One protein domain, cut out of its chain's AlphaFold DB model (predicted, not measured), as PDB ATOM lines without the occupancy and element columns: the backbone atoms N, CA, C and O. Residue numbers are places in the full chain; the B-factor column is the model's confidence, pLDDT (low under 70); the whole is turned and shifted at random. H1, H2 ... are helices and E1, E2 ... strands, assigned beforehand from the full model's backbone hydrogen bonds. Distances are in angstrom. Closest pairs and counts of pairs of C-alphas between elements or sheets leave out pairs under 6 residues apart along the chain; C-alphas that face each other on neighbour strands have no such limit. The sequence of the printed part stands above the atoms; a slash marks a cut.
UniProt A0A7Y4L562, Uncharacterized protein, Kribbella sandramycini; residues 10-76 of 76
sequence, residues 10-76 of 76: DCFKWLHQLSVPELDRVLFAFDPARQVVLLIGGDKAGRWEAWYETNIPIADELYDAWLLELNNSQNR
ATOM      1  N   ASP A  10      35.536 -38.807 308.426       50.59
ATOM      2  CA  ASP A  10      35.380 -37.632 309.287       50.59
ATOM      3  C   ASP A  10      34.490 -36.524 308.687       50.59
ATOM      4  O   ASP A  10      33.830 -35.795 309.432       50.59
ATOM      5  N   CYS A  11      34.367 -36.429 307.355       44.75
ATOM      6  CA  CYS A  11      33.500 -35.440 306.699       44.75
ATOM      7  C   CYS A  11      32.008 -35.726 306.921       44.75
ATOM      8  O   CYS A  11      31.206 -34.796 307.024       44.75
ATOM      9  N   PHE A  12      31.614 -37.000 307.017       47.56
ATOM     10  CA  PHE A  12      30.200 -37.373 307.118       47.56
ATOM     11  C   PHE A  12      29.622 -37.072 308.508       47.56
ATOM     12  O   PHE A  12      28.488 -36.606 308.622       47.56
ATOM     13  N   LYS A  13      30.424 -37.242 309.569       49.75
ATOM     14  CA  LYS A  13      30.042 -36.829 310.933       49.75
ATOM     15  C   LYS A  13      29.872 -35.313 311.050       49.75
ATOM     16  O   LYS A  13      29.024 -34.859 311.813       49.75
ATOM     17  N   TRP A  14      30.623 -34.544 310.261       48.69
ATOM     18  CA  TRP A  14      30.518 -33.085 310.197       48.69
ATOM     19  C   TRP A  14      29.270 -32.596 309.445       48.69
ATOM     20  O   TRP A  14      28.567 -31.719 309.940       48.69
ATOM     21  N   LEU A  15      28.953 -33.178 308.282       47.94
ATOM     22  CA  LEU A  15      27.838 -32.733 307.430       47.94
ATOM     23  C   LEU A  15      26.445 -33.121 307.948       47.94
ATOM     24  O   LEU A  15      25.478 -32.416 307.678       47.94
ATOM     25  N   HIS A  16      26.317 -34.246 308.654       47.97
ATOM     26  CA  HIS A  16      25.003 -34.778 309.032       47.97
ATOM     27  C   HIS A  16      24.508 -34.303 310.410       47.97
ATOM     28  O   HIS A  16      23.307 -34.338 310.675       47.97
ATOM     29  N   GLN A  17      25.420 -33.880 311.298       44.75
ATOM     30  CA  GLN A  17      25.103 -33.473 312.677       44.75
ATOM     31  C   GLN A  17      24.665 -32.005 312.776       44.75
ATOM     32  O   GLN A  17      23.966 -31.624 313.715       44.75
ATOM     33  N   LEU A  18      25.055 -31.182 311.809       42.72
ATOM     34  CA  LEU A  18      24.710 -29.776 311.768       42.72
ATOM     35  C   LEU A  18      23.994 -29.515 310.446       42.72
ATOM     36  O   LEU A  18      24.605 -29.531 309.382       42.72
ATOM     37  N   SER A  19      22.713 -29.166 310.510       47.47
ATOM     38  CA  SER A  19      22.194 -28.165 309.581       47.47
ATOM     39  C   SER A  19      23.003 -26.881 309.815       47.47
ATOM     40  O   SER A  19      22.516 -26.002 310.518       47.47
ATOM     41  N   VAL A  20      24.261 -26.800 309.353       49.06
ATOM     42  CA  VAL A  20      25.082 -25.588 309.474       49.06
ATOM     43  C   VAL A  20      24.604 -24.647 308.370       49.06
ATOM     44  O   VAL A  20      24.830 -24.944 307.195       49.06
ATOM     45  N   PRO A  21      23.971 -23.508 308.682       47.53
ATOM     46  CA  PRO A  21      23.761 -22.461 307.689       47.53
ATOM     47  C   PRO A  21      25.073 -21.749 307.286       47.53
ATOM     48  O   PRO A  21      25.024 -20.845 306.462       47.53
ATOM     49  N   GLU A  22      26.228 -22.153 307.837       51.53
ATOM     50  CA  GLU A  22      27.511 -21.421 307.807       51.53
ATOM     51  C   GLU A  22      28.688 -22.271 307.278       51.53
ATOM     52  O   GLU A  22      29.849 -22.061 307.630       51.53
ATOM     53  N   LEU A  23      28.430 -23.263 306.413       54.22
ATOM     54  CA  LEU A  23      29.499 -23.858 305.597       54.22
ATOM     55  C   LEU A  23      29.884 -22.865 304.492       54.22
ATOM     56  O   LEU A  23      29.446 -22.970 303.348       54.22
ATOM     57  N   ASP A  24      30.689 -21.871 304.852       62.38
ATOM     58  CA  ASP A  24      31.030 -20.779 303.945       62.38
ATOM     59  C   ASP A  24      31.953 -21.232 302.808       62.38
ATOM     60  O   ASP A  24      31.828 -20.724 301.689       62.38
ATOM     61  N   ARG A  25      32.913 -22.146 303.061       72.50
ATOM     62  CA  ARG A  25      33.897 -22.579 302.047       72.50
ATOM     63  C   ARG A  25      34.362 -24.024 302.180       72.50
ATOM     64  O   ARG A  25      34.561 -24.548 303.274       72.50
ATOM     65  N   VAL A  26      34.639 -24.607 301.017       81.25
ATOM     66  CA  VAL A  26      35.218 -25.941 300.854       81.25
ATOM     67  C   VAL A  26      36.374 -25.864 299.854       81.25
ATOM     68  O   VAL A  26      36.236 -25.245 298.797       81.25
ATOM     69  N   LEU A  27      37.514 -26.469 300.193       84.00
ATOM     70  CA  LEU A  27      38.612 -26.750 299.271       84.00
ATOM     71  C   LEU A  27      38.414 -28.145 298.688       84.00
ATOM     72  O   LEU A  27      38.210 -29.115 299.420       84.00
ATOM     73  N   PHE A  28      38.481 -28.232 297.367       86.19
ATOM     74  CA  PHE A  28      38.383 -29.485 296.636       86.19
ATOM     75  C   PHE A  28      39.388 -29.497 295.486       86.19
ATOM     76  O   PHE A  28      39.759 -28.445 294.964       86.19
ATOM     77  N   ALA A  29      39.790 -30.695 295.081       87.31
ATOM     78  CA  ALA A  29      40.635 -30.928 293.919       87.31
ATOM     79  C   ALA A  29      40.020 -32.007 293.023       87.31
ATOM     80  O   ALA A  29      39.160 -32.778 293.453       87.31
ATOM     81  N   PHE A  30      40.449 -32.042 291.764       86.31
ATOM     82  CA  PHE A  30      40.115 -33.132 290.855       86.31
ATOM     83  C   PHE A  30      41.273 -34.109 290.791       86.31
ATOM     84  O   PHE A  30      42.396 -33.691 290.520       86.31
ATOM     85  N   ASP A  31      40.985 -35.391 290.970       85.94
ATOM     86  CA  ASP A  31      41.976 -36.441 290.761       85.94
ATOM     87  C   ASP A  31      42.219 -36.718 289.254       85.94
ATOM     88  O   ASP A  31      41.479 -36.229 288.386       85.94
ATOM     89  N   PRO A  32      43.238 -37.525 288.892       86.00
ATOM     90  CA  PRO A  32      43.494 -37.906 287.498       86.00
ATOM     91  C   PRO A  32      42.328 -38.643 286.812       86.00
ATOM     92  O   PRO A  32      42.215 -38.614 285.584       86.00
ATOM     93  N   ALA A  33      41.437 -39.267 287.588       85.94
ATOM     94  CA  ALA A  33      40.214 -39.922 287.121       85.94
ATOM     95  C   ALA A  33      39.016 -38.953 287.013       85.94
ATOM     96  O   ALA A  33      37.880 -39.376 286.764       85.94
ATOM     97  N   ARG A  34      39.265 -37.642 287.149       85.88
ATOM     98  CA  ARG A  34      38.280 -36.553 287.082       85.88
ATOM     99  C   ARG A  34      37.179 -36.672 288.139       85.88
ATOM    100  O   ARG A  34      36.065 -36.195 287.915       85.88
ATOM    101  N   GLN A  35      37.471 -37.303 289.271       85.88
ATOM    102  CA  GLN A  35      36.601 -37.328 290.441       85.88
ATOM    103  C   GLN A  35      36.898 -36.131 291.343       85.88
ATOM    104  O   GLN A  35      38.027 -35.647 291.404       85.88
ATOM    105  N   VAL A  36      35.864 -35.644 292.027       84.56
ATOM    106  CA  VAL A  36      36.000 -34.544 292.986       84.56
ATOM    107  C   VAL A  36      36.427 -35.123 294.330       84.56
ATOM    108  O   VAL A  36      35.721 -35.950 294.907       84.56
ATOM    109  N   VAL A  37      37.547 -34.631 294.842       83.88
ATOM    110  CA  VAL A  37      38.073 -34.942 296.169       83.88
ATOM    111  C   VAL A  37      37.838 -33.727 297.051       83.88
ATOM    112  O   VAL A  37      38.368 -32.647 296.786       83.88
ATOM    113  N   LEU A  38      37.003 -33.886 298.075       83.88
ATOM    114  CA  LEU A  38      36.781 -32.847 299.076       83.88
ATOM    115  C   LEU A  38      37.909 -32.936 300.101       83.88
ATOM    116  O   LEU A  38      38.080 -33.976 300.726       83.88
ATOM    117  N   LEU A  39      38.681 -31.860 300.246       82.56
ATOM    118  CA  LEU A  39      39.887 -31.853 301.073       82.56
ATOM    119  C   LEU A  39      39.587 -31.272 302.456       82.56
ATOM    120  O   LEU A  39      39.809 -31.930 303.464       82.56
ATOM    121  N   ILE A  40      39.026 -30.061 302.511       80.94
ATOM    122  CA  ILE A  40      38.724 -29.344 303.760       80.94
ATOM    123  C   ILE A  40      37.432 -28.537 303.609       80.94
ATOM    124  O   ILE A  40      37.225 -27.890 302.583       80.94
ATOM    125  N   GLY A  41      36.601 -28.498 304.653       74.75
ATOM    126  CA  GLY A  41      35.471 -27.571 304.787       74.75
ATOM    127  C   GLY A  41      35.537 -26.813 306.113       74.75
ATOM    128  O   GLY A  41      35.942 -27.386 307.121       74.75
ATOM    129  N   GLY A  42      35.162 -25.531 306.126       66.19
ATOM    130  CA  GLY A  42      35.179 -24.737 307.357       66.19
ATOM    131  C   GLY A  42      34.307 -23.481 307.322       66.19
ATOM    132  O   GLY A  42      34.086 -22.890 306.263       66.19
ATOM    133  N   ASP A  43      33.847 -23.084 308.510       63.44
ATOM    134  CA  ASP A  43      33.158 -21.819 308.788       63.44
ATOM    135  C   ASP A  43      34.157 -20.647 308.743       63.44
ATOM    136  O   ASP A  43      35.310 -20.761 309.183       63.44
ATOM    137  N   LYS A  44      33.736 -19.528 308.145       59.19
ATOM    138  CA  LYS A  44      34.599 -18.406 307.779       59.19
ATOM    139  C   LYS A  44      34.133 -17.056 308.320       59.19
ATOM    140  O   LYS A  44      34.311 -16.031 307.656       59.19
ATOM    141  N   ALA A  45      33.703 -17.004 309.578       57.03
ATOM    142  CA  ALA A  45      33.523 -15.742 310.297       57.03
ATOM    143  C   ALA A  45      34.839 -14.912 310.407       57.03
ATOM    144  O   ALA A  45      35.631 -15.038 311.343       57.03
ATOM    145  N   GLY A  46      35.090 -14.032 309.428       58.59
ATOM    146  CA  GLY A  46      35.938 -12.832 309.539       58.59
ATOM    147  C   GLY A  46      37.463 -12.954 309.362       58.59
ATOM    148  O   GLY A  46      38.129 -11.920 309.358       58.59
ATOM    149  N   ARG A  47      38.054 -14.148 309.189       62.50
ATOM    150  CA  ARG A  47      39.528 -14.339 309.101       62.50
ATOM    151  C   ARG A  47      39.965 -15.104 307.853       62.50
ATOM    152  O   ARG A  47      40.354 -16.264 307.913       62.50
ATOM    153  N   TRP A  48      39.864 -14.461 306.696       67.12
ATOM    154  CA  TRP A  48      40.022 -15.124 305.401       67.12
ATOM    155  C   TRP A  48      41.477 -15.422 305.005       67.12
ATOM    156  O   TRP A  48      41.705 -16.513 304.483       67.12
ATOM    157  N   GLU A  49      42.431 -14.522 305.263       71.12
ATOM    158  CA  GLU A  49      43.859 -14.710 304.926       71.12
ATOM    159  C   GLU A  49      44.483 -15.842 305.746       71.12
ATOM    160  O   GLU A  49      44.904 -16.849 305.182       71.12
ATOM    161  N   ALA A  50      44.405 -15.744 307.077       78.06
ATOM    162  CA  ALA A  50      44.930 -16.760 307.991       78.06
ATOM    163  C   ALA A  50      44.322 -18.155 307.748       78.06
ATOM    164  O   ALA A  50      44.979 -19.179 307.941       78.06
ATOM    165  N   TRP A  51      43.065 -18.208 307.292       79.19
ATOM    166  CA  TRP A  51      42.427 -19.472 306.947       79.19
ATOM    167  C   TRP A  51      43.073 -20.112 305.720       79.19
ATOM    168  O   TRP A  51      43.313 -21.312 305.745       79.19
ATOM    169  N   TYR A  52      43.381 -19.354 304.665       79.94
ATOM    170  CA  TYR A  52      44.048 -19.916 303.488       79.94
ATOM    171  C   TYR A  52      45.490 -20.320 303.790       79.94
ATOM    172  O   TYR A  52      45.887 -21.415 303.411       79.94
ATOM    173  N   GLU A  53      46.234 -19.499 304.532       83.81
ATOM    174  CA  GLU A  53      47.603 -19.831 304.953       83.81
ATOM    175  C   GLU A  53      47.669 -21.144 305.737       83.81
ATOM    176  O   GLU A  53      48.610 -21.912 305.573       83.81
ATOM    177  N   THR A  54      46.648 -21.423 306.550       83.62
ATOM    178  CA  THR A  54      46.586 -22.659 307.340       83.62
ATOM    179  C   THR A  54      46.033 -23.835 306.536       83.62
ATOM    180  O   THR A  54      46.573 -24.931 306.595       83.62
ATOM    181  N   ASN A  55      44.940 -23.637 305.794       83.44
ATOM    182  CA  ASN A  55      44.179 -24.744 305.206       83.44
ATOM    183  C   ASN A  55      44.670 -25.158 303.815       83.44
ATOM    184  O   ASN A  55      44.410 -26.289 303.421       83.44
ATOM    185  N   ILE A  56      45.369 -24.290 303.071       86.12
ATOM    186  CA  ILE A  56      45.943 -24.669 301.769       86.12
ATOM    187  C   ILE A  56      47.031 -25.741 301.935       86.12
ATOM    188  O   ILE A  56      46.899 -26.765 301.273       86.12
ATOM    189  N   PRO A  57      48.044 -25.589 302.817       89.88
ATOM    190  CA  PRO A  57      49.058 -26.630 303.004       89.88
ATOM    191  C   PRO A  57      48.466 -27.967 303.463       89.88
ATOM    192  O   PRO A  57      48.856 -29.016 302.971       89.88
ATOM    193  N   ILE A  58      47.464 -27.933 304.349       86.12
ATOM    194  CA  ILE A  58      46.795 -29.154 304.819       86.12
ATOM    195  C   ILE A  58      46.029 -29.828 303.672       86.12
ATOM    196  O   ILE A  58      46.064 -31.048 303.533       86.12
ATOM    197  N   ALA A  59      45.337 -29.050 302.835       86.69
ATOM    198  CA  ALA A  59      44.645 -29.589 301.670       86.69
ATOM    199  C   ALA A  59      45.623 -30.207 300.654       86.69
ATOM    200  O   ALA A  59      45.290 -31.224 300.049       86.69
ATOM    201  N   ASP A  60      46.814 -29.626 300.499       89.44
ATOM    202  CA  ASP A  60      47.886 -30.148 299.644       89.44
ATOM    203  C   ASP A  60      48.375 -31.520 300.142       89.44
ATOM    204  O   ASP A  60      48.336 -32.500 299.402       89.44
ATOM    205  N   GLU A  61      48.688 -31.636 301.438       88.50
ATOM    206  CA  GLU A  61      49.103 -32.904 302.061       88.50
ATOM    207  C   GLU A  61      48.028 -34.000 301.951       88.50
ATOM    208  O   GLU A  61      48.330 -35.164 301.673       88.50
ATOM    209  N   LEU A  62      46.754 -33.637 302.140       87.00
ATOM    210  CA  LEU A  62      45.629 -34.563 301.984       87.00
ATOM    211  C   LEU A  62      45.481 -35.041 300.536       87.00
ATOM    212  O   LEU A  62      45.144 -36.202 300.299       87.00
ATOM    213  N   TYR A  63      45.734 -34.162 299.569       87.62
ATOM    214  CA  TYR A  63      45.663 -34.519 298.160       87.62
ATOM    215  C   TYR A  63      46.824 -35.433 297.745       87.62
ATOM    216  O   TYR A  63      46.596 -36.422 297.048       87.62
ATOM    217  N   ASP A  64      48.036 -35.186 298.238       89.62
ATOM    218  CA  ASP A  64      49.180 -36.081 298.034       89.62
ATOM    219  C   ASP A  64      48.917 -37.482 298.605       89.62
ATOM    220  O   ASP A  64      49.179 -38.495 297.944       89.62
ATOM    221  N   ALA A  65      48.334 -37.557 299.805       88.38
ATOM    222  CA  ALA A  65      47.927 -38.822 300.411       88.38
ATOM    223  C   ALA A  65      46.872 -39.552 299.560       88.38
ATOM    224  O   ALA A  65      47.005 -40.756 299.316       88.38
ATOM    225  N   TRP A  66      45.873 -38.822 299.049       85.88
ATOM    226  CA  TRP A  66      44.861 -39.364 298.139       85.88
ATOM    227  C   TRP A  66      45.481 -39.941 296.861       85.88
ATOM    228  O   TRP A  66      45.144 -41.052 296.453       85.88
ATOM    229  N   LEU A  67      46.423 -39.230 296.234       88.44
ATOM    230  CA  LEU A  67      47.101 -39.708 295.026       88.44
ATOM    231  C   LEU A  67      47.916 -40.980 295.280       88.44
ATOM    232  O   LEU A  67      47.939 -41.879 294.432       88.44
ATOM    233  N   LEU A  68      48.563 -41.079 296.441       88.69
ATOM    234  CA  LEU A  68      49.319 -42.265 296.831       88.69
ATOM    235  C   LEU A  68      48.399 -43.479 297.024       88.69
ATOM    236  O   LEU A  68      48.696 -44.568 296.528       88.69
ATOM    237  N   GLU A  69      47.261 -43.293 297.689       86.00
ATOM    238  CA  GLU A  69      46.246 -44.336 297.853       86.00
ATOM    239  C   GLU A  69      45.629 -44.753 296.512       86.00
ATOM    240  O   GLU A  69      45.491 -45.952 296.234       86.00
ATOM    241  N   LEU A  70      45.332 -43.784 295.644       85.50
ATOM    242  CA  LEU A  70      44.805 -44.030 294.307       85.50
ATOM    243  C   LEU A  70      45.779 -44.890 293.496       85.50
ATOM    244  O   LEU A  70      45.379 -45.909 292.935       85.50
ATOM    245  N   ASN A  71      47.069 -44.545 293.490       84.81
ATOM    246  CA  ASN A  71      48.094 -45.313 292.786       84.81
ATOM    247  C   ASN A  71      48.239 -46.742 293.339       84.81
ATOM    248  O   ASN A  71      48.379 -47.693 292.572       84.81
ATOM    249  N   ASN A  72      48.170 -46.923 294.657       79.69
ATOM    250  CA  ASN A  72      48.230 -48.254 295.269       79.69
ATOM    251  C   ASN A  72      47.000 -49.110 294.927       79.69
ATOM    252  O   ASN A  72      47.122 -50.322 294.760       79.69
ATOM    253  N   SER A  73      45.833 -48.480 294.791       72.75
ATOM    254  CA  SER A  73      44.576 -49.145 294.441       72.75
ATOM    255  C   SER A  73      44.506 -49.555 292.968       72.75
ATOM    256  O   SER A  73      43.912 -50.582 292.665       72.75
ATOM    257  N   GLN A  74      45.131 -48.799 292.056       63.19
ATOM    258  CA  GLN A  74      45.219 -49.163 290.630       63.19
ATOM    259  C   GLN A  74      46.250 -50.271 290.342       63.19
ATOM    260  O   GLN A  74      46.207 -50.883 289.280       63.19
ATOM    261  N   ASN A  75      47.183 -50.521 291.267       58.41
ATOM    262  CA  ASN A  75      48.228 -51.546 291.139       58.41
ATOM    263  C   ASN A  75      47.865 -52.894 291.805       58.41
ATOM    264  O   ASN A  75      48.734 -53.759 291.943       58.41
ATOM    265  N   ARG A  76      46.610 -53.076 292.229       50.53
ATOM    266  CA  ARG A  76      46.045 -54.352 292.699       50.53
ATOM    267  C   ARG A  76      45.113 -54.947 291.655       50.53
ATOM    268  O   ARG A  76      45.108 -56.193 291.562       50.53
TER     269      ARG A  76
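This is residues 10 to 76 of the 76 residues of an uncharacterized protein of Kribbella sandramycini (UniProt A0A7Y4L562). A long helix, H2, packs on a two-stranded antiparallel hairpin, E1 and E2, and runs on past it, with residues 71 to 76 sticking out at the far end; a short helix, H1, is near E2 and apart from H2. The 67 printed residues have two named helices and two named strands, in the order H1, E1, E2, H2, class mixed. The whole is loose, radius of gyration of the C-alphas 14.0 A, and elongated, 44 by 27 by 18 A.

H1 is residues 10 to 17, from C-alpha 10 at (35.380, -37.632, 309.287). E1 is residues 25 to 30, 16.6 A; E2 is residues 36 to 42, 17.4 A. H2 is residues 48 to 74, 37.5 A, to C-alpha 74 at (45.219, -49.163, 290.630), with a kink of 31 degrees near residue 55.

E1 and E2 are antiparallel at 160 degrees; N 27 and O 40 are 2.8 A apart, within hydrogen-bond range. The closest C-alphas of E2 and H2, Leu 39 and Ala 59, are 5.3 A apart. H1 and H2 are apart. O i to N i+4 pairs within range are 2 of 4 in H1, 21 of 23 in H2.

The printed part has no cut and no long link. Residues 71 to 76 stand free. pLDDT is under 70 at residues 10 to 24, 42 to 48 and 74 to 76.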